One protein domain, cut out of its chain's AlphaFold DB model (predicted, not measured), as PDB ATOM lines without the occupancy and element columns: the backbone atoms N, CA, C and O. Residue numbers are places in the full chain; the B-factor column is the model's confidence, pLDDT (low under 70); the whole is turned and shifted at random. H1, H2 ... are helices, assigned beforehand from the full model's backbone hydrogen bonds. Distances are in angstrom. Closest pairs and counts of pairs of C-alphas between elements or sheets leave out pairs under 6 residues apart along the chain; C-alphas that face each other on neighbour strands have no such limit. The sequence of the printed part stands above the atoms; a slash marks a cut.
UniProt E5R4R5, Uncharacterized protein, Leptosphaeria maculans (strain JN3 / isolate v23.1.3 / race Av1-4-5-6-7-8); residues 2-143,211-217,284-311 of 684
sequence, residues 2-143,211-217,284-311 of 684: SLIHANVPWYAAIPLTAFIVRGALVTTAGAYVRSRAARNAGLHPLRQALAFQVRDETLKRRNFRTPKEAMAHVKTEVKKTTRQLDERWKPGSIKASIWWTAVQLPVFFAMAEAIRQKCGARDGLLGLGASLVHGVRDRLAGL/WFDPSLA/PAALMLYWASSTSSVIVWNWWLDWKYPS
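This is residues 2 to 143, 211 to 217 and 284 to 311 of the 684 residues of an uncharacterized protein of Leptosphaeria maculans (strain JN3 / isolate v23.1.3 / race Av1-4-5-6-7-8) (UniProt E5R4R5). Three long helices, H2, H5 and H8, form a loose up-and-down bundle, and the helical hairpin of H3 and H4 carries the shape on beyond one end of H2 and H5. At the other end sit the short helices H1 and H7, while residues 127 to 143 of H6 stick out sideways as an arm, away from the rest. The printed part has 177 residues with eight named helices, H1 to H8 in that order along the chain, and no named strand; the class is all helix. The whole is extended, with a radius of gyration of the C-alphas of 24.8 A, and flat, its C-alphas spanning 79 by 46 by 25 A.

H1 is residues 2 to 5, beginning with C-alpha 2 at (250.792, 198.680, 235.165). H2, residues 10 to 42, is the longest helix by residues and measures 44.3 A from first to last C-alpha, with a kink of 46 degrees near residue 27. H3 is residues 44 to 61, 25.6 A long, and H4 is residues 67 to 89, 32.4 A long. H5, residues 94 to 118, is 37.7 A long and begins with C-alpha 94 at (259.243, 205.280, 199.602). H6, residues 125 to 143, is 26.5 A long, and H7 is residues 214 to 217. H8, residues 285 to 308, is 34.1 A long and ends with C-alpha 308 at (272.343, 209.233, 213.471).

The hub is H2, which touches H1, H5 and H8. H1 only just touches H2, with 3 pairs of C-alphas within 8 A, the closest being His 5 and Ala 13 at 5.5 A. H2, H5 and H8 form a bundle that is up and down, each helix running against the one before it in the chain. H2 touches H5 with residues 29 to 37 alone, at a shallow tilt of 6 degrees, opposite ways; the closest C-alphas are those of Val 33 and Ser 97, 6.3 A apart. H2 touches H8 at a tilt of 33 degrees, only just shallow, the same way; the C-alphas of Pro 15 and Ser 293 come closest, at 5.1 A. H5 touches H8 with residues 112 to 116 alone, at a shallow tilt of 27 degrees, opposite ways, closest at the C-alphas of Ala 112 and Leu 287, 6.3 A apart. H2 and H3 meet only through their link. H3 and H4 form a helical hairpin and touch at a steep tilt of 45 degrees, opposite ways, with the C-alphas of Ala 51 and Val 78 closest at 5.5 A. H4 and H5 are apart. H6 is close to H5 but not clearly touching, about perpendicular at 84 degrees, the closest C-alphas being those of Glu 113 and Leu 125 at 6.2 A. H7 is close to H2 but not clearly touching, with the C-alphas of Trp 10 and Leu 216 closest at 6.3 A. In H3, H4, H6 and H8 every O i to N i+4 pair is within hydrogen-bond range, against 27 of 29 in H2 and 18 of 21 in H5; H1 and H7 are too short for such a pair.

The two C-alphas farthest apart are those of Asn 63 and Pro 214, at 79.7 A. Residues 127 to 143 stand free; the body without them spans 80 by 35 by 20 A. Residues 144 to 210 are not printed, and C-alphas 143 and 211 are 39.1 A apart across that cut; residues 218 to 283 are not printed either, with 10.5 A from C-alpha 217 to C-alpha 284. Of the links that are printed whole, that from H5 to H6 is short and the others are tight. The mean pLDDT of the printed part is 83.7, and residue 92 and residues 122 to 143 are under 70.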
ATOM      1  N   SER A   2     250.822 199.037 233.733       81.69
ATOM      2  CA  SER A   2     250.792 198.680 235.165       81.69
ATOM      3  C   SER A   2     252.132 198.242 235.792       81.69
ATOM      4  O   SER A   2     252.450 198.675 236.889       81.69
ATOM      5  N   LEU A   3     252.966 197.469 235.077       87.62
ATOM      6  CA  LEU A   3     254.304 197.060 235.552       87.62
ATOM      7  C   LEU A   3     255.265 198.232 235.840       87.62
ATOM      8  O   LEU A   3     256.166 198.096 236.659       87.62
ATOM      9  N   ILE A   4     255.094 199.365 235.153       89.62
ATOM     10  CA  ILE A   4     255.858 200.599 235.392       89.62
ATOM     11  C   ILE A   4     255.197 201.423 236.500       89.62
ATOM     12  O   ILE A   4     255.901 201.960 237.350       89.62
ATOM     13  N   HIS A   5     253.861 201.465 236.528       88.31
ATOM     14  CA  HIS A   5     253.110 202.166 237.572       88.31
ATOM     15  C   HIS A   5     253.415 201.627 238.984       88.31
ATOM     16  O   HIS A   5     253.562 202.405 239.917       88.31
ATOM     17  N   ALA A   6     253.675 200.322 239.120       88.75
ATOM     18  CA  ALA A   6     254.082 199.685 240.380       88.75
ATOM     19  C   ALA A   6     255.326 200.297 241.078       88.75
ATOM     20  O   ALA A   6     255.625 199.920 242.206       88.75
ATOM     21  N   ASN A   7     256.067 201.202 240.422       91.38
ATOM     22  CA  ASN A   7     257.178 201.960 241.012       91.38
ATOM     23  C   ASN A   7     257.108 203.478 240.708       91.38
ATOM     24  O   ASN A   7     258.045 204.203 241.039       91.38
ATOM     25  N   VAL A   8     256.075 203.962 240.002       93.81
ATOM     26  CA  VAL A   8     256.022 205.313 239.407       93.81
ATOM     27  C   VAL A   8     254.563 205.805 239.316       93.81
ATOM     28  O   VAL A   8     253.742 205.107 238.722       93.81
ATOM     29  N   PRO A   9     254.217 207.012 239.797       94.25
ATOM     30  CA  PRO A   9     252.843 207.514 239.718       94.25
ATOM     31  C   PRO A   9     252.364 207.735 238.271       94.25
ATOM     32  O   PRO A   9     253.174 207.973 237.365       94.25
ATOM     33  N   TRP A  10     251.050 207.682 238.033       93.19
ATOM     34  CA  TRP A  10     250.452 207.711 236.690       93.19
ATOM     35  C   TRP A  10     250.889 208.893 235.819       93.19
ATOM     36  O   TRP A  10     251.205 208.674 234.640       93.19
ATOM     37  N   TYR A  11     251.008 210.104 236.381       93.31
ATOM     38  CA  TYR A  11     251.495 211.284 235.651       93.31
ATOM     39  C   TYR A  11     252.884 211.092 235.013       93.31
ATOM     40  O   TYR A  11     253.193 211.729 234.006       93.31
ATOM     41  N   ALA A  12     253.728 210.214 235.567       94.25
ATOM     42  CA  ALA A  12     255.056 209.893 235.048       94.25
ATOM     43  C   ALA A  12     255.080 208.545 234.302       94.25
ATOM     44  O   ALA A  12     255.764 208.417 233.282       94.25
ATOM     45  N   ALA A  13     254.286 207.558 234.729       94.69
ATOM     46  CA  ALA A  13     254.176 206.261 234.064       94.69
ATOM     47  C   ALA A  13     253.607 206.373 232.632       94.69
ATOM     48  O   ALA A  13     254.064 205.663 231.726       94.69
ATOM     49  N   ILE A  14     252.658 207.285 232.387       93.88
ATOM     50  CA  ILE A  14     252.085 207.523 231.051       93.88
ATOM     51  C   ILE A  14     253.153 208.080 230.079       93.88
ATOM     52  O   ILE A  14     253.412 207.424 229.062       93.88
ATOM     53  N   PRO A  15     253.864 209.192 230.371       94.88
ATOM     54  CA  PRO A  15     254.987 209.648 229.551       94.88
ATOM     55  C   PRO A  15     256.113 208.624 229.383       94.88
ATOM     56  O   PRO A  15     256.604 208.443 228.265       94.88
ATOM     57  N   LEU A  16     256.510 207.920 230.453       95.12
ATOM     58  CA  LEU A  16     257.593 206.934 230.394       95.12
ATOM     59  C   LEU A  16     257.241 205.777 229.448       95.12
ATOM     60  O   LEU A  16     258.038 205.405 228.586       95.12
ATOM     61  N   THR A  17     256.024 205.235 229.552       93.88
ATOM     62  CA  THR A  17     255.559 204.152 228.672       93.88
ATOM     63  C   THR A  17     255.438 204.610 227.218       93.88
ATOM     64  O   THR A  17     255.875 203.886 226.321       93.88
ATOM     65  N   ALA A  18     254.943 205.827 226.964       93.06
ATOM     66  CA  ALA A  18     254.904 206.415 225.625       93.06
ATOM     67  C   ALA A  18     256.311 206.584 225.017       93.06
ATOM     68  O   ALA A  18     256.516 206.282 223.836       93.06
ATOM     69  N   PHE A  19     257.290 207.018 225.819       95.12
ATOM     70  CA  PHE A  19     258.678 207.184 225.390       95.12
ATOM     71  C   PHE A  19     259.370 205.841 225.115       95.12
ATOM     72  O   PHE A  19     260.006 205.699 224.070       95.12
ATOM     73  N   ILE A  20     259.213 204.849 226.001       94.56
ATOM     74  CA  ILE A  20     259.817 203.510 225.872       94.56
ATOM     75  C   ILE A  20     259.244 202.755 224.668       94.56
ATOM     76  O   ILE A  20     260.012 202.260 223.843       94.56
ATOM     77  N   VAL A  21     257.915 202.697 224.517       91.94
ATOM     78  CA  VAL A  21     257.270 201.974 223.403       91.94
ATOM     79  C   VAL A  21     257.657 202.596 222.061       91.94
ATOM     80  O   VAL A  21     258.048 201.879 221.136       91.94
ATOM     81  N   ARG A  22     257.640 203.932 221.955       90.44
ATOM     82  CA  ARG A  22     258.133 204.614 220.751       90.44
ATOM     83  C   ARG A  22     259.633 204.402 220.550       90.44
ATOM     84  O   ARG A  22     260.045 204.200 219.413       90.44
ATOM     85  N   GLY A  23     260.433 204.404 221.611       92.81
ATOM     86  CA  GLY A  23     261.871 204.163 221.543       92.81
ATOM     87  C   GLY A  23     262.207 202.787 220.982       92.81
ATOM     88  O   GLY A  23     262.977 202.693 220.028       92.81
ATOM     89  N   ALA A  24     261.573 201.726 221.483       92.94
ATOM     90  CA  ALA A  24     261.752 200.367 220.973       92.94
ATOM     91  C   ALA A  24     261.389 200.259 219.480       92.94
ATOM     92  O   ALA A  24     262.152 199.708 218.684       92.94
ATOM     93  N   LEU A  25     260.263 200.857 219.073       90.44
ATOM     94  CA  LEU A  25     259.814 200.869 217.678       90.44
ATOM     95  C   LEU A  25     260.754 201.690 216.769       90.44
ATOM     96  O   LEU A  25     261.160 201.226 215.700       90.44
ATOM     97  N   VAL A  26     261.129 202.909 217.175       90.69
ATOM     98  CA  VAL A  26     261.958 203.812 216.361       90.69
ATOM     99  C   VAL A  26     263.407 203.334 216.271       90.69
ATOM    100  O   VAL A  26     263.992 203.383 215.190       90.69
ATOM    101  N   THR A  27     264.005 202.850 217.361       91.12
ATOM    102  CA  THR A  27     265.411 202.399 217.354       91.12
ATOM    103  C   THR A  27     265.629 201.134 216.523       91.12
ATOM    104  O   THR A  27     266.721 200.961 215.979       91.12
ATOM    105  N   THR A  28     264.598 200.296 216.363       90.69
ATOM    106  CA  THR A  28     264.624 199.088 215.526       90.69
ATOM    107  C   THR A  28     264.185 199.385 214.085       90.69
ATOM    108  O   THR A  28     265.014 199.569 213.189       90.69
ATOM    109  N   ALA A  29     262.877 199.468 213.840       87.56
ATOM    110  CA  ALA A  29     262.299 199.611 212.510       87.56
ATOM    111  C   ALA A  29     262.422 201.044 211.959       87.56
ATOM    112  O   ALA A  29     262.736 201.217 210.778       87.56
ATOM    113  N   GLY A  30     262.271 202.072 212.801       86.69
ATOM    114  CA  GLY A  30     262.440 203.471 212.387       86.69
ATOM    115  C   GLY A  30     263.853 203.775 211.868       86.69
ATOM    116  O   GLY A  30     264.011 204.359 210.796       86.69
ATOM    117  N   ALA A  31     264.891 203.300 212.561       89.31
ATOM    118  CA  ALA A  31     266.296 203.415 212.162       89.31
ATOM    119  C   ALA A  31     266.592 202.681 210.843       89.31
ATOM    120  O   ALA A  31     267.254 203.218 209.946       89.31
ATOM    121  N   TYR A  32     266.043 201.474 210.676       88.50
ATOM    122  CA  TYR A  32     266.128 200.717 209.427       88.50
ATOM    123  C   TYR A  32     265.483 201.473 208.253       88.50
ATOM    124  O   TYR A  32     266.085 201.592 207.183       88.50
ATOM    125  N   VAL A  33     264.301 202.062 208.456       87.75
ATOM    126  CA  VAL A  33     263.613 202.884 207.450       87.75
ATOM    127  C   VAL A  33     264.371 204.189 207.165       87.75
ATOM    128  O   VAL A  33     264.547 204.529 205.994       87.75
ATOM    129  N   ARG A  34     264.900 204.889 208.182       86.81
ATOM    130  CA  ARG A  34     265.656 206.147 208.007       86.81
ATOM    131  C   ARG A  34     266.963 205.930 207.243       86.81
ATOM    132  O   ARG A  34     267.217 206.643 206.274       86.81
ATOM    133  N   SER A  35     267.738 204.899 207.587       85.94
ATOM    134  CA  SER A  35     268.974 204.550 206.864       85.94
ATOM    135  C   SER A  35     268.717 204.221 205.384       85.94
ATOM    136  O   SER A  35     269.472 204.627 204.496       85.94
ATOM    137  N   ARG A  36     267.598 203.546 205.093       85.94
ATOM    138  CA  ARG A  36     267.122 203.245 203.736       85.94
ATOM    139  C   ARG A  36     266.630 204.487 202.986       85.94
ATOM    140  O   ARG A  36     266.870 204.592 201.780       85.94
ATOM    141  N   ALA A  37     265.991 205.431 203.677       84.31
ATOM    142  CA  ALA A  37     265.558 206.712 203.119       84.31
ATOM    143  C   ALA A  37     266.748 207.626 202.771       84.31
ATOM    144  O   ALA A  37     266.772 208.180 201.673       84.31
ATOM    145  N   ALA A  38     267.768 207.711 203.631       84.25
ATOM    146  CA  ALA A  38     268.988 208.485 203.374       84.25
ATOM    147  C   ALA A  38     269.729 207.997 202.110       84.25
ATOM    148  O   ALA A  38     270.098 208.802 201.253       84.25
ATOM    149  N   ARG A  39     269.850 206.672 201.919       84.00
ATOM    150  CA  ARG A  39     270.372 206.080 200.667       84.00
ATOM    151  C   ARG A  39     269.524 206.462 199.449       84.00
ATOM    152  O   ARG A  39     270.065 206.812 198.405       84.00
ATOM    153  N   ASN A  40     268.196 206.415 199.580       84.50
ATOM    154  CA  ASN A  40     267.279 206.779 198.498       84.50
ATOM    155  C   ASN A  40     267.364 208.273 198.116       84.50
ATOM    156  O   ASN A  40     267.212 208.597 196.939       84.50
ATOM    157  N   ALA A  41     267.641 209.158 199.081       84.44
ATOM    158  CA  ALA A  41     267.891 210.579 198.844       84.44
ATOM    159  C   ALA A  41     269.221 210.816 198.105       84.44
ATOM    160  O   ALA A  41     269.234 211.511 197.092       84.44
ATOM    161  N   GLY A  42     270.316 210.172 198.533       84.06
ATOM    162  CA  GLY A  42     271.617 210.261 197.848       84.06
ATOM    163  C   GLY A  42     271.604 209.729 196.406       84.06
ATOM    164  O   GLY A  42     272.319 210.236 195.547       84.06
ATOM    165  N   LEU A  43     270.741 208.756 196.095       85.62
ATOM    166  CA  LEU A  43     270.566 208.232 194.732       85.62
ATOM    167  C   LEU A  43     269.695 209.119 193.824       85.62
ATOM    168  O   LEU A  43     269.679 208.910 192.611       85.62
ATOM    169  N   HIS A  44     268.982 210.114 194.362       86.62
ATOM    170  CA  HIS A  44     268.095 210.988 193.587       86.62
ATOM    171  C   HIS A  44     268.789 211.713 192.410       86.62
ATOM    172  O   HIS A  44     268.317 211.548 191.282       86.62
ATOM    173  N   PRO A  45     269.909 212.449 192.592       87.19
ATOM    174  CA  PRO A  45     270.582 213.119 191.476       87.19
ATOM    175  C   PRO A  45     271.148 212.138 190.439       87.19
ATOM    176  O   PRO A  45     271.138 212.448 189.249       87.19
ATOM    177  N   LEU A  46     271.569 210.932 190.843       87.00
ATOM    178  CA  LEU A  46     272.036 209.908 189.901       87.00
ATOM    179  C   LEU A  46     270.890 209.382 189.020       87.00
ATOM    180  O   LEU A  46     271.067 209.231 187.813       87.00
ATOM    181  N   ARG A  47     269.691 209.182 189.590       88.75
ATOM    182  CA  ARG A  47     268.487 208.860 188.803       88.75
ATOM    183  C   ARG A  47     268.103 209.994 187.852       88.75
ATOM    184  O   ARG A  47     267.719 209.714 186.722       88.75
ATOM    185  N   GLN A  48     268.231 211.256 188.270       89.50
ATOM    186  CA  GLN A  48     267.988 212.407 187.389       89.50
ATOM    187  C   GLN A  48     268.990 212.444 186.224       89.50
ATOM    188  O   GLN A  48     268.572 212.561 185.075       89.50
ATOM    189  N   ALA A  49     270.290 212.275 186.490       89.06
ATOM    190  CA  ALA A  49     271.329 212.241 185.459       89.06
ATOM    191  C   ALA A  49     271.108 211.103 184.443       89.06
ATOM    192  O   ALA A  49     271.100 211.349 183.237       89.06
ATOM    193  N   LEU A  50     270.832 209.883 184.920       89.06
ATOM    194  CA  LEU A  50     270.497 208.743 184.057       89.06
ATOM    195  C   LEU A  50     269.209 208.978 183.257       89.06
ATOM    196  O   LEU A  50     269.147 208.604 182.090       89.06
ATOM    197  N   ALA A  51     268.197 209.631 183.837       91.25
ATOM    198  CA  ALA A  51     266.968 209.966 183.120       91.25
ATOM    199  C   ALA A  51     267.203 210.951 181.960       91.25
ATOM    200  O   ALA A  51     266.534 210.838 180.934       91.25
ATOM    201  N   PHE A  52     268.158 211.880 182.086       90.62
ATOM    202  CA  PHE A  52     268.577 212.739 180.974       90.62
ATOM    203  C   PHE A  52     269.397 211.973 179.927       90.62
ATOM    204  O   PHE A  52     269.080 212.067 178.743       90.62
ATOM    205  N   GLN A  53     270.386 211.176 180.348       90.25
ATOM    206  CA  GLN A  53     271.233 210.392 179.438       90.25
ATOM    207  C   GLN A  53     270.415 209.391 178.609       90.25
ATOM    208  O   GLN A  53     270.468 209.419 177.382       90.25
ATOM    209  N   VAL A  54     269.607 208.549 179.262       90.50
ATOM    210  CA  VAL A  54     268.783 207.534 178.586       90.50
ATOM    211  C   VAL A  54     267.731 208.188 177.689       90.50
ATOM    212  O   VAL A  54     267.411 207.643 176.635       90.50
ATOM    213  N   ARG A  55     267.215 209.374 178.045       89.81
ATOM    214  CA  ARG A  55     266.317 210.146 177.173       89.81
ATOM    215  C   ARG A  55     267.014 210.601 175.892       89.81
ATOM    216  O   ARG A  55     266.455 210.392 174.822       89.81
ATOM    217  N   ASP A  56     268.184 211.227 175.999       89.31
ATOM    218  CA  ASP A  56     268.958 211.703 174.844       89.31
ATOM    219  C   ASP A  56     269.372 210.534 173.934       89.31
ATOM    220  O   ASP A  56     269.124 210.554 172.732       89.31
ATOM    221  N   GLU A  57     269.885 209.453 174.524       88.69
ATOM    222  CA  GLU A  57     270.260 208.236 173.805       88.69
ATOM    223  C   GLU A  57     269.061 207.562 173.112       88.69
ATOM    224  O   GLU A  57     269.157 207.183 171.946       88.69
ATOM    225  N   THR A  58     267.910 207.453 173.785       88.31
ATOM    226  CA  THR A  58     266.687 206.874 173.194       88.31
ATOM    227  C   THR A  58     266.189 207.712 172.016       88.31
ATOM    228  O   THR A  58     265.813 207.150 170.990       88.31
ATOM    229  N   LEU A  59     266.216 209.046 172.140       87.12
ATOM    230  CA  LEU A  59     265.811 209.978 171.083       87.12
ATOM    231  C   LEU A  59     266.777 209.989 169.888       87.12
ATOM    232  O   LEU A  59     266.334 210.208 168.767       87.12
ATOM    233  N   LYS A  60     268.071 209.722 170.105       84.75
ATOM    234  CA  LYS A  60     269.075 209.597 169.033       84.75
ATOM    235  C   LYS A  60     269.045 208.237 168.332       84.75
ATOM    236  O   LYS A  60     269.266 208.169 167.130       84.75
ATOM    237  N   ARG A  61     268.766 207.148 169.060       80.56
ATOM    238  CA  ARG A  61     268.779 205.773 168.519       80.56
ATOM    239  C   ARG A  61     267.556 205.401 167.669       80.56
ATOM    240  O   ARG A  61     267.616 204.381 166.986       80.56
ATOM    241  N   ARG A  62     266.434 206.131 167.742       70.25
ATOM    242  CA  ARG A  62     265.197 205.797 167.006       70.25
ATOM    243  C   ARG A  62     264.463 207.036 166.499       70.25
ATOM    244  O   ARG A  62     264.174 207.950 167.265       70.25
ATOM    245  N   ASN A  63     264.069 207.002 165.227       78.38
ATOM    246  CA  ASN A  63     263.198 208.008 164.626       78.38
ATOM    247  C   ASN A  63     261.728 207.717 164.996       78.38
ATOM    248  O   ASN A  63     261.121 206.783 164.470       78.38
ATOM    249  N   PHE A  64     261.168 208.468 165.949       84.19
ATOM    250  CA  PHE A  64     259.801 208.264 166.443       84.19
ATOM    251  C   PHE A  64     258.774 209.029 165.601       84.19
ATOM    252  O   PHE A  64     258.852 210.252 165.492       84.19
ATOM    253  N   ARG A  65     257.740 208.335 165.104       78.62
ATOM    254  CA  ARG A  65     256.651 208.961 164.330       78.62
ATOM    255  C   ARG A  65     255.819 209.955 165.148       78.62
ATOM    256  O   ARG A  65     255.258 210.880 164.568       78.62
ATOM    257  N   THR A  66     255.726 209.803 166.475       85.50
ATOM    258  CA  THR A  66     255.003 210.760 167.332       85.50
ATOM    259  C   THR A  66     255.752 211.120 168.626       85.50
ATOM    260  O   THR A  66     256.397 210.269 169.244       85.50
ATOM    261  N   PRO A  67     255.624 212.367 169.132       85.12
ATOM    262  CA  PRO A  67     256.292 212.785 170.369       85.12
ATOM    263  C   PRO A  67     255.696 212.138 171.631       85.12
ATOM    264  O   PRO A  67     256.385 212.023 172.644       85.12
ATOM    265  N   LYS A  68     254.427 211.700 171.594       87.94
ATOM    266  CA  LYS A  68     253.783 210.990 172.716       87.94
ATOM    267  C   LYS A  68     254.376 209.591 172.897       87.94
ATOM    268  O   LYS A  68     254.699 209.203 174.016       87.94
ATOM    269  N   GLU A  69     254.550 208.870 171.795       89.81
ATOM    270  CA  GLU A  69     255.189 207.554 171.735       89.81
ATOM    271  C   GLU A  69     256.659 207.627 172.165       89.81
ATOM    272  O   GLU A  69     257.074 206.867 173.039       89.81
ATOM    273  N   ALA A  70     257.407 208.620 171.667       86.31
ATOM    274  CA  ALA A  70     258.771 208.899 172.116       86.31
ATOM    275  C   ALA A  70     258.850 209.090 173.642       86.31
ATOM    276  O   ALA A  70     259.673 208.467 174.311       86.31
ATOM    277  N   MET A  71     257.957 209.897 174.232       88.12
ATOM    278  CA  MET A  71     257.909 210.088 175.688       88.12
ATOM    279  C   MET A  71     257.493 208.822 176.452       88.12
ATOM    280  O   MET A  71     258.005 208.584 177.546       88.12
ATOM    281  N   ALA A  72     256.600 207.999 175.897       90.75
ATOM    282  CA  ALA A  72     256.219 206.721 176.493       90.75
ATOM    283  C   ALA A  72     257.396 205.729 176.506       90.75
ATOM    284  O   ALA A  72     257.676 205.139 177.551       90.75
ATOM    285  N   HIS A  73     258.131 205.612 175.396       89.44
ATOM    286  CA  HIS A  73     259.278 204.710 175.273       89.44
ATOM    287  C   HIS A  73     260.509 205.198 176.061       89.44
ATOM    288  O   HIS A  73     261.219 204.402 176.676       89.44
ATOM    289  N   VAL A  74     260.739 206.514 176.132       91.69
ATOM    290  CA  VAL A  74     261.721 207.097 177.064       91.69
ATOM    291  C   VAL A  74     261.341 206.750 178.506       91.69
ATOM    292  O   VAL A  74     262.198 206.347 179.287       91.69
ATOM    293  N   LYS A  75     260.059 206.845 178.881       93.06
ATOM    294  CA  LYS A  75     259.596 206.523 180.240       93.06
ATOM    295  C   LYS A  75     259.762 205.039 180.592       93.06
ATOM    296  O   LYS A  75     260.027 204.743 181.758       93.06
ATOM    297  N   THR A  76     259.630 204.108 179.642       94.25
ATOM    298  CA  THR A  76     259.879 202.676 179.894       94.25
ATOM    299  C   THR A  76     261.368 202.361 180.031       94.25
ATOM    300  O   THR A  76     261.738 201.709 181.008       94.25
ATOM    301  N   GLU A  77     262.234 202.873 179.150       91.88
ATOM    302  CA  GLU A  77     263.686 202.644 179.253       91.88
ATOM    303  C   GLU A  77     264.295 203.348 180.477       91.88
ATOM    304  O   GLU A  77     264.987 202.706 181.264       91.88
ATOM    305  N   VAL A  78     263.937 204.608 180.761       93.31
ATOM    306  CA  VAL A  78     264.368 205.300 181.995       93.31
ATOM    307  C   VAL A  78     263.940 204.521 183.244       93.31
ATOM    308  O   VAL A  78     264.728 204.388 184.182       93.31
ATOM    309  N   LYS A  79     262.726 203.945 183.268       93.25
ATOM    310  CA  LYS A  79     262.258 203.092 184.375       93.25
ATOM    311  C   LYS A  79     263.070 201.795 184.491       93.25
ATOM    312  O   LYS A  79     263.333 201.357 185.608       93.25
ATOM    313  N   LYS A  80     263.474 201.190 183.373       93.25
ATOM    314  CA  LYS A  80     264.278 199.958 183.306       93.25
ATOM    315  C   LYS A  80     265.716 200.187 183.787       93.25
ATOM    316  O   LYS A  80     266.156 199.481 184.690       93.25
ATOM    317  N   THR A  81     266.399 201.225 183.305       89.00
ATOM    318  CA  THR A  81     267.745 201.600 183.779       89.00
ATOM    319  C   THR A  81     267.725 202.057 185.242       89.00
ATOM    320  O   THR A  81     268.583 201.662 186.028       89.00
ATOM    321  N   THR A  82     266.702 202.819 185.656       89.31
ATOM    322  CA  THR A  82     266.512 203.187 187.072       89.31
ATOM    323  C   THR A  82     266.295 201.951 187.946       89.31
ATOM    324  O   THR A  82     266.882 201.861 189.020       89.31
ATOM    325  N   ARG A  83     265.517 200.963 187.480       88.25
ATOM    326  CA  ARG A  83     265.324 199.693 188.192       88.25
ATOM    327  C   ARG A  83     266.638 198.920 188.350       88.25
ATOM    328  O   ARG A  83     266.885 198.428 189.440       88.25
ATOM    329  N   GLN A  84     267.487 198.853 187.324       88.75
ATOM    330  CA  GLN A  84     268.801 198.195 187.420       88.75
ATOM    331  C   GLN A  84     269.727 198.890 188.436       88.75
ATOM    332  O   GLN A  84     270.422 198.225 189.207       88.75
ATOM    333  N   LEU A  85     269.706 200.230 188.490       86.75
ATOM    334  CA  LEU A  85     270.399 200.989 189.536       86.75
ATOM    335  C   LEU A  85     269.837 200.655 190.929       86.75
ATOM    336  O   LEU A  85     270.599 200.380 191.857       86.75
ATOM    337  N   ASP A  86     268.513 200.649 191.072       86.56
ATOM    338  CA  ASP A  86     267.841 200.345 192.335       86.56
ATOM    339  C   ASP A  86     268.103 198.892 192.787       86.56
ATOM    340  O   ASP A  86     268.327 198.646 193.969       86.56
ATOM    341  N   GLU A  87     268.175 197.920 191.876       87.00
ATOM    342  CA  GLU A  87     268.527 196.528 192.194       87.00
ATOM    343  C   GLU A  87     269.981 196.394 192.679       87.00
ATOM    344  O   GLU A  87     270.239 195.659 193.639       87.00
ATOM    345  N   ARG A  88     270.918 197.163 192.101       85.81
ATOM    346  CA  ARG A  88     272.328 197.205 192.533       85.81
ATOM    347  C   ARG A  88     272.509 197.835 193.917       85.81
ATOM    348  O   ARG A  88     273.257 197.299 194.731       85.81
ATOM    349  N   TRP A  89     271.860 198.968 194.188       82.88
ATOM    350  CA  TRP A  89     272.079 199.744 195.421       82.88
ATOM    351  C   TRP A  89     271.057 199.477 196.540       82.88
ATOM    352  O   TRP A  89     271.244 199.943 197.667       82.88
ATOM    353  N   LYS A  90     269.983 198.731 196.246       81.44
ATOM    354  CA  LYS A  90     268.877 198.373 197.156       81.44
ATOM    355  C   LYS A  90     268.361 199.570 197.990       81.44
ATOM    356  O   LYS A  90     268.329 199.486 199.224       81.44
ATOM    357  N   PRO A  91     267.979 200.701 197.356       74.62
ATOM    358  CA  PRO A  91     267.475 201.873 198.061       74.62
ATOM    359  C   PRO A  91     266.151 201.578 198.766       74.62
ATOM    360  O   PRO A  91     265.379 200.707 198.363       74.62
ATOM    361  N   GLY A  92     265.855 202.355 199.809       68.25
ATOM    362  CA  GLY A  92     264.555 202.302 200.461       68.25
ATOM    363  C   GLY A  92     263.428 202.640 199.495       68.25
ATOM    364  O   GLY A  92     263.390 203.743 198.952       68.25
ATOM    365  N   SER A  93     262.469 201.726 199.335       72.94
ATOM    366  CA  SER A  93     261.197 202.084 198.713       72.94
ATOM    367  C   SER A  93     260.513 203.155 199.561       72.94
ATOM    368  O   SER A  93     260.369 202.981 200.771       72.94
ATOM    369  N   ILE A  94     260.025 204.225 198.930       72.25
ATOM    370  CA  ILE A  94     259.243 205.280 199.602       72.25
ATOM    371  C   ILE A  94     258.021 204.673 200.321       72.25
ATOM    372  O   ILE A  94     257.644 205.135 201.397       72.25
ATOM    373  N   LYS A  95     257.484 203.555 199.803       76.06
ATOM    374  CA  LYS A  95     256.436 202.755 200.458       76.06
ATOM    375  C   LYS A  95     256.793 202.350 201.893       76.06
ATOM    376  O   LYS A  95     255.908 202.359 202.734       76.06
ATOM    377  N   ALA A  96     258.059 202.050 202.194       76.50
ATOM    378  CA  ALA A  96     258.487 201.686 203.547       76.50
ATOM    379  C   ALA A  96     258.398 202.869 204.527       76.50
ATOM    380  O   ALA A  96     258.076 202.666 205.691       76.50
ATOM    381  N   SER A  97     258.612 204.105 204.056       75.38
ATOM    382  CA  SER A  97     258.430 205.308 204.881       75.38
ATOM    383  C   SER A  97     256.956 205.644 205.118       75.38
ATOM    384  O   SER A  97     256.635 206.213 206.153       75.38
ATOM    385  N   ILE A  98     256.067 205.300 204.180       78.44
ATOM    386  CA  ILE A  98     254.613 205.472 204.335       78.44
ATOM    387  C   ILE A  98     254.053 204.388 205.268       78.44
ATOM    388  O   ILE A  98     253.305 204.688 206.194       78.44
ATOM    389  N   TRP A  99     254.464 203.134 205.059       79.19
ATOM    390  CA  TRP A  99     254.069 201.989 205.882       79.19
ATOM    391  C   TRP A  99     254.554 202.124 207.331       79.19
ATOM    392  O   TRP A  99     253.821 201.781 208.251       79.19
ATOM    393  N   TRP A 100     255.736 202.709 207.545       84.12
ATOM    394  CA  TRP A 100     256.227 203.070 208.876       84.12
ATOM    395  C   TRP A 100     255.240 203.959 209.651       84.12
ATOM    396  O   TRP A 100     254.833 203.613 210.758       84.12
ATOM    397  N   THR A 101     254.782 205.058 209.043       78.62
ATOM    398  CA  THR A 101     253.769 205.938 209.647       78.62
ATOM    399  C   THR A 101     252.440 205.209 209.864       78.62
ATOM    400  O   THR A 101     251.797 205.402 210.895       78.62
ATOM    401  N   ALA A 102     252.045 204.333 208.934       81.94
ATOM    402  CA  ALA A 102     250.819 203.544 209.048       81.94
ATOM    403  C   ALA A 102     250.841 202.555 210.230       81.94
ATOM    404  O   ALA A 102     249.805 202.351 210.850       81.94
ATOM    405  N   VAL A 103     252.002 201.991 210.590       83.75
ATOM    406  CA  VAL A 103     252.160 201.119 211.774       83.75
ATOM    407  C   VAL A 103     252.144 201.907 213.088       83.75
ATOM    408  O   VAL A 103     251.689 201.392 214.107       83.75
ATOM    409  N   GLN A 104     252.585 203.169 213.088       82.25
ATOM    410  CA  GLN A 104     252.572 203.994 214.301       82.25
ATOM    411  C   GLN A 104     251.142 204.359 214.760       82.25
ATOM    412  O   GLN A 104     250.913 204.523 215.957       82.25
ATOM    413  N   LEU A 105     250.181 204.474 213.834       86.06
ATOM    414  CA  LEU A 105     248.805 204.885 214.145       86.06
ATOM    415  C   LEU A 105     248.032 203.860 215.007       86.06
ATOM    416  O   LEU A 105     247.529 204.268 216.054       86.06
ATOM    417  N   PRO A 106     247.980 202.547 214.686       88.38
ATOM    418  CA  PRO A 106     247.378 201.542 215.565       88.38
ATOM    419  C   PRO A 106     247.976 201.510 216.975       88.38
ATOM    420  O   PRO A 106     247.233 201.375 217.939       88.38
ATOM    421  N   VAL A 107     249.297 201.684 217.117       87.94
ATOM    422  CA  VAL A 107     249.957 201.711 218.437       87.94
ATOM    423  C   VAL A 107     249.532 202.939 219.249       87.94
ATOM    424  O   VAL A 107     249.321 202.829 220.455       87.94
ATOM    425  N   PHE A 108     249.369 204.096 218.598       88.81
ATOM    426  CA  PHE A 108     248.829 205.293 219.245       88.81
ATOM    427  C   PHE A 108     247.382 205.079 219.704       88.81
ATOM    428  O   PHE A 108     247.075 205.311 220.870       88.81
ATOM    429  N   PHE A 109     246.509 204.586 218.820       88.56
ATOM    430  CA  PHE A 109     245.092 204.393 219.138       88.56
ATOM    431  C   PHE A 109     244.847 203.296 220.180       88.56
ATOM    432  O   PHE A 109     244.020 203.493 221.063       88.56
ATOM    433  N   ALA A 110     245.591 202.187 220.144       89.25
ATOM    434  CA  ALA A 110     245.493 201.138 221.160       89.25
ATOM    435  C   ALA A 110     245.909 201.640 222.554       89.25
ATOM    436  O   ALA A 110     245.284 201.281 223.548       89.25
ATOM    437  N   MET A 111     246.935 202.496 222.637       88.44
ATOM    438  CA  MET A 111     247.359 203.084 223.912       88.44
ATOM    439  C   MET A 111     246.393 204.176 224.395       88.44
ATOM    440  O   MET A 111     246.091 204.233 225.583       88.44
ATOM    441  N   ALA A 112     245.876 205.005 223.482       88.62
ATOM    442  CA  ALA A 112     244.849 205.999 223.784       88.62
ATOM    443  C   ALA A 112     243.578 205.337 224.342       88.62
ATOM    444  O   ALA A 112     243.092 205.743 225.392       88.62
ATOM    445  N   GLU A 113     243.089 204.278 223.691       88.25
ATOM    446  CA  GLU A 113     241.929 203.511 224.149       88.25
ATOM    447  C   GLU A 113     242.196 202.809 225.489       88.25
ATOM    448  O   GLU A 113     241.351 202.873 226.375       88.25
ATOM    449  N   ALA A 114     243.383 202.225 225.698       88.75
ATOM    450  CA  ALA A 114     243.738 201.608 226.979       88.75
ATOM    451  C   ALA A 114     243.747 202.614 228.147       88.75
ATOM    452  O   ALA A 114     243.281 202.287 229.237       88.75
ATOM    453  N   ILE A 115     244.228 203.846 227.933       89.19
ATOM    454  CA  ILE A 115     244.137 204.923 228.935       89.19
ATOM    455  C   ILE A 115     242.677 205.331 229.152       89.19
ATOM    456  O   ILE A 115     242.230 205.444 230.288       89.19
ATOM    457  N   ARG A 116     241.917 205.516 228.071       86.50
ATOM    458  CA  ARG A 116     240.515 205.953 228.113       86.50
ATOM    459  C   ARG A 116     239.612 204.940 228.838       86.50
ATOM    460  O   ARG A 116     238.745 205.341 229.606       86.50
ATOM    461  N   GLN A 117     239.883 203.643 228.679       86.19
ATOM    462  CA  GLN A 117     239.248 202.565 229.446       86.19
ATOM    463  C   GLN A 117     239.630 202.606 230.932       86.19
ATOM    464  O   GLN A 117     238.750 202.413 231.770       86.19
ATOM    465  N   LYS A 118     240.890 202.924 231.278       86.38
ATOM    466  CA  LYS A 118     241.302 203.179 232.675       86.38
ATOM    467  C   LYS A 118     240.645 204.417 233.290       86.38
ATOM    468  O   LYS A 118     240.423 204.430 234.493       86.38
ATOM    469  N   CYS A 119     240.264 205.399 232.472       85.88
ATOM    470  CA  CYS A 119     239.452 206.556 232.870       85.88
ATOM    471  C   CYS A 119     237.941 206.234 232.976       85.88
ATOM    472  O   CYS A 119     237.126 207.147 233.025       85.88
ATOM    473  N   GLY A 120     237.529 204.960 232.945       79.06
ATOM    474  CA  GLY A 120     236.131 204.551 233.157       79.06
ATOM    475  C   GLY A 120     235.202 204.698 231.944       79.06
ATOM    476  O   GLY A 120     234.049 204.273 232.001       79.06
ATOM    477  N   ALA A 121     235.678 205.265 230.831       74.19
ATOM    478  CA  ALA A 121     234.824 205.653 229.713       74.19
ATOM    479  C   ALA A 121     234.330 204.451 228.879       74.19
ATOM    480  O   ALA A 121     235.122 203.667 228.348       74.19
ATOM    481  N   ARG A 122     233.003 204.336 228.732       62.72
ATOM    482  CA  ARG A 122     232.322 203.144 228.190       62.72
ATOM    483  C   ARG A 122     232.313 203.058 226.651       62.72
ATOM    484  O   ARG A 122     232.522 201.974 226.114       62.72
ATOM    485  N   ASP A 123     232.154 204.171 225.930       63.47
ATOM    486  CA  ASP A 123     231.993 204.159 224.460       63.47
ATOM    487  C   ASP A 123     233.331 204.116 223.710       63.47
ATOM    488  O   ASP A 123     234.100 205.070 223.783       63.47
ATOM    489  N   GLY A 124     233.626 203.037 222.978       65.75
ATOM    490  CA  GLY A 124     234.923 202.829 222.310       65.75
ATOM    491  C   GLY A 124     235.360 203.959 221.360       65.75
ATOM    492  O   GLY A 124     234.525 204.587 220.708       65.75
ATOM    493  N   LEU A 125     236.678 204.177 221.219       65.19
ATOM    494  CA  LEU A 125     237.299 205.318 220.511       65.19
ATOM    495  C   LEU A 125     236.672 205.723 219.159       65.19
ATOM    496  O   LEU A 125     236.666 206.902 218.817       65.19
ATOM    497  N   LEU A 126     236.170 204.766 218.371       58.59
ATOM    498  CA  LEU A 126     235.540 205.036 217.070       58.59
ATOM    499  C   LEU A 126     234.189 205.758 217.198       58.59
ATOM    500  O   LEU A 126     233.867 206.574 216.339       58.59
ATOM    501  N   GLY A 127     233.433 205.509 218.273       57.66
ATOM    502  CA  GLY A 127     232.201 206.234 218.589       57.66
ATOM    503  C   GLY A 127     232.479 207.694 218.943       57.66
ATOM    504  O   GLY A 127     231.809 208.582 218.427       57.66
ATOM    505  N   LEU A 128     233.535 207.956 219.723       62.31
ATOM    506  CA  LEU A 128     233.969 209.322 220.041       62.31
ATOM    507  C   LEU A 128     234.597 210.022 218.822       62.31
ATOM    508  O   LEU A 128     234.354 211.199 218.580       62.31
ATOM    509  N   GLY A 129     235.334 209.289 217.981       58.09
ATOM    510  CA  GLY A 129     235.796 209.794 216.687       58.09
ATOM    511  C   GLY A 129     234.640 210.203 215.766       58.09
ATOM    512  O   GLY A 129     234.722 211.239 215.107       58.09
ATOM    513  N   ALA A 130     233.544 209.437 215.756       56.19
ATOM    514  CA  ALA A 130     232.325 209.802 215.041       56.19
ATOM    515  C   ALA A 130     231.621 211.008 215.684       56.19
ATOM    516  O   ALA A 130     231.312 211.961 214.973       56.19
ATOM    517  N   SER A 131     231.408 211.022 217.007       56.91
ATOM    518  CA  SER A 131     230.714 212.128 217.685       56.91
ATOM    519  C   SER A 131     231.482 213.449 217.605       56.91
ATOM    520  O   SER A 131     230.857 214.488 217.420       56.91
ATOM    521  N   LEU A 132     232.819 213.427 217.628       54.03
ATOM    522  CA  LEU A 132     233.651 214.616 217.426       54.03
ATOM    523  C   LEU A 132     233.615 215.086 215.962       54.03
ATOM    524  O   LEU A 132     233.513 216.284 215.715       54.03
ATOM    525  N   VAL A 133     233.607 214.178 214.978       51.88
ATOM    526  CA  VAL A 133     233.399 214.546 213.560       51.88
ATOM    527  C   VAL A 133     231.997 215.120 213.323       51.88
ATOM    528  O   VAL A 133     231.863 216.086 212.570       51.88
ATOM    529  N   HIS A 134     230.964 214.590 213.985       55.50
ATOM    530  CA  HIS A 134     229.617 215.158 213.955       55.50
ATOM    531  C   HIS A 134     229.575 216.527 214.648       55.50
ATOM    532  O   HIS A 134     229.192 217.495 214.007       55.50
ATOM    533  N   GLY A 135     230.095 216.671 215.868       53.06
ATOM    534  CA  GLY A 135     230.172 217.956 216.573       53.06
ATOM    535  C   GLY A 135     230.963 219.031 215.815       53.06
ATOM    536  O   GLY A 135     230.559 220.192 215.800       53.06
ATOM    537  N   VAL A 136     232.040 218.660 215.114       52.19
ATOM    538  CA  VAL A 136     232.777 219.563 214.210       52.19
ATOM    539  C   VAL A 136     231.929 219.939 212.992       52.19
ATOM    540  O   VAL A 136     231.857 221.120 212.661       52.19
ATOM    541  N   ARG A 137     231.257 218.979 212.338       54.00
ATOM    542  CA  ARG A 137     230.332 219.249 211.219       54.00
ATOM    543  C   ARG A 137     229.196 220.182 211.649       54.00
ATOM    544  O   ARG A 137     228.862 221.106 210.916       54.00
ATOM    545  N   ASP A 138     228.645 219.962 212.834       56.41
ATOM    546  CA  ASP A 138     227.433 220.623 213.309       56.41
ATOM    547  C   ASP A 138     227.756 222.025 213.870       56.41
ATOM    548  O   ASP A 138     227.029 222.978 213.588       56.41
ATOM    549  N   ARG A 139     228.922 222.227 214.511       49.25
ATOM    550  CA  ARG A 139     229.441 223.581 214.808       49.25
ATOM    551  C   ARG A 139     229.890 224.341 213.551       49.25
ATOM    552  O   ARG A 139     229.740 225.559 213.508       49.25
ATOM    553  N   LEU A 140     230.391 223.663 212.511       38.78
ATOM    554  CA  LEU A 140     230.656 224.296 211.209       38.78
ATOM    555  C   LEU A 140     229.358 224.701 210.491       38.78
ATOM    556  O   LEU A 140     229.325 225.765 209.880       38.78
ATOM    557  N   ALA A 141     228.282 223.916 210.612       47.31
ATOM    558  CA  ALA A 141     226.957 224.295 210.121       47.31
ATOM    559  C   ALA A 141     226.399 225.521 210.873       47.31
ATOM    560  O   ALA A 141     225.922 226.458 210.234       47.31
ATOM    561  N   GLY A 142     226.555 225.575 212.202       40.22
ATOM    562  CA  GLY A 142     226.204 226.756 213.002       40.22
ATOM    563  C   GLY A 142     226.994 228.012 212.608       40.22
ATOM    564  O   GLY A 142     226.412 229.080 212.430       40.22
ATOM    565  N   LEU A 143     228.307 227.888 212.372       33.28
ATOM    566  CA  LEU A 143     229.127 228.985 211.834       33.28
ATOM    567  C   LEU A 143     228.689 229.412 210.424       33.28
ATOM    568  O   LEU A 143     228.740 230.599 210.108       33.28
ATOM    569  N   TRP A 211     238.292 197.787 233.606       80.75
ATOM    570  CA  TRP A 211     239.688 198.226 233.599       80.75
ATOM    571  C   TRP A 211     239.925 199.583 234.284       80.75
ATOM    572  O   TRP A 211     241.072 200.047 234.286       80.75
ATOM    573  N   PHE A 212     238.881 200.200 234.857       85.50
ATOM    574  CA  PHE A 212     238.957 201.444 235.630       85.50
ATOM    575  C   PHE A 212     240.001 201.349 236.747       85.50
ATOM    576  O   PHE A 212     240.240 200.278 237.307       85.50
ATOM    577  N   ASP A 213     240.655 202.470 237.045       85.56
ATOM    578  CA  ASP A 213     241.736 202.527 238.025       85.56
ATOM    579  C   ASP A 213     241.568 203.747 238.944       85.56
ATOM    580  O   ASP A 213     241.859 204.865 238.519       85.56
ATOM    581  N   PRO A 214     241.102 203.582 240.197       85.62
ATOM    582  CA  PRO A 214     240.838 204.714 241.089       85.62
ATOM    583  C   PRO A 214     242.118 205.444 241.533       85.62
ATOM    584  O   PRO A 214     242.054 206.591 241.973       85.62
ATOM    585  N   SER A 215     243.295 204.824 241.373       89.62
ATOM    586  CA  SER A 215     244.585 205.503 241.570       89.62
ATOM    587  C   SER A 215     244.789 206.658 240.578       89.62
ATOM    588  O   SER A 215     245.401 207.669 240.919       89.62
ATOM    589  N   LEU A 216     244.199 206.572 239.377       89.12
ATOM    590  CA  LEU A 216     244.340 207.579 238.325       89.12
ATOM    591  C   LEU A 216     243.757 208.946 238.735       89.12
ATOM    592  O   LEU A 216     244.287 209.972 238.329       89.12
ATOM    593  N   ALA A 217     242.709 208.974 239.563       89.81
ATOM    594  CA  ALA A 217     242.091 210.219 240.036       89.81
ATOM    595  C   ALA A 217     242.934 210.968 241.092       89.81
ATOM    596  O   ALA A 217     242.687 212.138 241.358       89.81
ATOM    597  N   PRO A 284     239.754 213.655 228.870       91.31
ATOM    598  CA  PRO A 284     240.494 213.372 230.104       91.31
ATOM    599  C   PRO A 284     241.959 213.817 230.070       91.31
ATOM    600  O   PRO A 284     242.674 213.561 229.089       91.31
ATOM    601  N   ALA A 285     242.438 214.410 231.164       92.25
ATOM    602  CA  ALA A 285     243.805 214.914 231.262       92.25
ATOM    603  C   ALA A 285     244.858 213.813 231.011       92.25
ATOM    604  O   ALA A 285     245.870 214.075 230.359       92.25
ATOM    605  N   ALA A 286     244.594 212.554 231.390       92.88
ATOM    606  CA  ALA A 286     245.441 211.400 231.065       92.88
ATOM    607  C   ALA A 286     245.673 211.213 229.555       92.88
ATOM    608  O   ALA A 286     246.783 210.885 229.121       92.88
ATOM    609  N   LEU A 287     244.633 211.420 228.741       91.94
ATOM    610  CA  LEU A 287     244.692 211.258 227.289       91.94
ATOM    611  C   LEU A 287     245.469 212.410 226.639       91.94
ATOM    612  O   LEU A 287     246.273 212.174 225.733       91.94
ATOM    613  N   MET A 288     245.295 213.639 227.133       93.12
ATOM    614  CA  MET A 288     246.073 214.798 226.681       93.12
ATOM    615  C   MET A 288     247.548 214.697 227.102       93.12
ATOM    616  O   MET A 288     248.435 214.917 226.278       93.12
ATOM    617  N   LEU A 289     247.835 214.255 228.330       94.06
ATOM    618  CA  LEU A 289     249.190 213.983 228.827       94.06
ATOM    619  C   LEU A 289     249.893 212.892 228.002       94.06
ATOM    620  O   LEU A 289     251.069 213.028 227.632       94.06
ATOM    621  N   TYR A 290     249.169 211.826 227.653       94.25
ATOM    622  CA  TYR A 290     249.647 210.819 226.711       94.25
ATOM    623  C   TYR A 290     249.942 211.425 225.338       94.25
ATOM    624  O   TYR A 290     251.020 211.201 224.794       94.25
ATOM    625  N   TRP A 291     249.040 212.223 224.768       94.31
ATOM    626  CA  TRP A 291     249.244 212.811 223.440       94.31
ATOM    627  C   TRP A 291     250.421 213.806 223.424       94.31
ATOM    628  O   TRP A 291     251.246 213.768 222.504       94.31
ATOM    629  N   ALA A 292     250.589 214.616 224.470       94.81
ATOM    630  CA  ALA A 292     251.706 215.549 224.632       94.81
ATOM    631  C   ALA A 292     253.060 214.818 224.715       94.81
ATOM    632  O   ALA A 292     253.977 215.091 223.933       94.81
ATOM    633  N   SER A 293     253.184 213.828 225.603       94.94
ATOM    634  CA  SER A 293     254.404 213.013 225.748       94.94
ATOM    635  C   SER A 293     254.676 212.129 224.519       94.94
ATOM    636  O   SER A 293     255.823 211.965 224.085       94.94
ATOM    637  N   SER A 294     253.623 211.623 223.873       92.88
ATOM    638  CA  SER A 294     253.704 210.871 222.621       92.88
ATOM    639  C   SER A 294     254.183 211.758 221.461       92.88
ATOM    640  O   SER A 294     255.011 211.326 220.664       92.88
ATOM    641  N   THR A 295     253.770 213.025 221.396       93.44
ATOM    642  CA  THR A 295     254.245 213.976 220.372       93.44
ATOM    643  C   THR A 295     255.670 214.452 220.657       93.44
ATOM    644  O   THR A 295     256.516 214.434 219.762       93.44
ATOM    645  N   SER A 296     255.981 214.778 221.914       94.56
ATOM    646  CA  SER A 296     257.329 215.174 222.350       94.56
ATOM    647  C   SER A 296     258.362 214.081 222.063       94.56
ATOM    648  O   SER A 296     259.436 214.352 221.529       94.56
ATOM    649  N   SER A 297     258.012 212.817 222.321       93.44
ATOM    650  CA  SER A 297     258.878 211.685 221.984       93.44
ATOM    651  C   SER A 297     259.044 211.484 220.470       93.44
ATOM    652  O   SER A 297     260.123 211.072 220.059       93.44
ATOM    653  N   VAL A 298     258.073 211.836 219.607       90.75
ATOM    654  CA  VAL A 298     258.322 211.897 218.146       90.75
ATOM    655  C   VAL A 298     259.409 212.923 217.821       90.75
ATOM    656  O   VAL A 298     260.306 212.607 217.044       90.75
ATOM    657  N   ILE A 299     259.369 214.115 218.421       91.75
ATOM    658  CA  ILE A 299     260.355 215.180 218.164       91.75
ATOM    659  C   ILE A 299     261.762 214.726 218.590       91.75
ATOM    660  O   ILE A 299     262.690 214.785 217.781       91.75
ATOM    661  N   VAL A 300     261.913 214.194 219.810       93.62
ATOM    662  CA  VAL A 300     263.199 213.688 220.332       93.62
ATOM    663  C   VAL A 300     263.743 212.532 219.484       93.62
ATOM    664  O   VAL A 300     264.907 212.550 219.080       93.62
ATOM    665  N   TRP A 301     262.906 211.543 219.152       92.06
ATOM    666  CA  TRP A 301     263.342 210.397 218.352       92.06
ATOM    667  C   TRP A 301     263.627 210.767 216.885       92.06
ATOM    668  O   TRP A 301     264.555 210.210 216.298       92.06
ATOM    669  N   ASN A 302     262.915 211.737 216.301       89.94
ATOM    670  CA  ASN A 302     263.232 212.280 214.975       89.94
ATOM    671  C   ASN A 302     264.557 213.054 214.974       89.94
ATOM    672  O   ASN A 302     265.343 212.890 214.043       89.94
ATOM    673  N   TRP A 303     264.832 213.853 216.008       91.19
ATOM    674  CA  TRP A 303     266.110 214.553 216.170       91.19
ATOM    675  C   TRP A 303     267.284 213.567 216.275       91.19
ATOM    676  O   TRP A 303     268.263 213.693 215.539       91.19
ATOM    677  N   TRP A 304     267.144 212.515 217.090       92.44
ATOM    678  CA  TRP A 304     268.132 211.435 217.185       92.44
ATOM    679  C   TRP A 304     268.316 210.678 215.858       92.44
ATOM    680  O   TRP A 304     269.445 210.374 215.471       92.44
ATOM    681  N   LEU A 305     267.230 210.407 215.122       89.88
ATOM    682  CA  LEU A 305     267.296 209.788 213.792       89.88
ATOM    683  C   LEU A 305     268.005 210.677 212.758       89.88
ATOM    684  O   LEU A 305     268.736 210.146 211.925       89.88
ATOM    685  N   ASP A 306     267.794 211.994 212.794       88.56
ATOM    686  CA  ASP A 306     268.464 212.961 211.915       88.56
ATOM    687  C   ASP A 306     269.958 213.089 212.227       88.56
ATOM    688  O   ASP A 306     270.766 213.202 211.305       88.56
ATOM    689  N   TRP A 307     270.329 213.033 213.508       89.75
ATOM    690  CA  TRP A 307     271.723 213.023 213.955       89.75
ATOM    691  C   TRP A 307     272.441 211.716 213.582       89.75
ATOM    692  O   TRP A 307     273.562 211.746 213.080       89.75
ATOM    693  N   LYS A 308     271.780 210.564 213.763       90.69
ATOM    694  CA  LYS A 308     272.343 209.233 213.471       90.69
ATOM    695  C   LYS A 308     272.359 208.880 211.978       90.69
ATOM    696  O   LYS A 308     273.222 208.122 211.538       90.69
ATOM    697  N   TYR A 309     271.410 209.397 211.197       88.69
ATOM    698  CA  TYR A 309     271.284 209.153 209.756       88.69
ATOM    699  C   TYR A 309     271.124 210.473 208.981       88.69
ATOM    700  O   TYR A 309     270.064 210.708 208.386       88.69
ATOM    701  N   PRO A 310     272.159 211.334 208.958       85.25
ATOM    702  CA  PRO A 310     272.105 212.606 208.249       85.25
ATOM    703  C   PRO A 310     271.840 212.378 206.756       85.25
ATOM    704  O   PRO A 310     272.528 211.602 206.087       85.25
ATOM    705  N   SER A 311     270.825 213.057 206.218       78.81
ATOM    706  CA  SER A 311     270.522 212.994 204.787       78.81
ATOM    707  C   SER A 311     271.606 213.726 203.989       78.81
ATOM    708  O   SER A 311     271.854 214.898 204.282       78.81
TER     709      SER A 311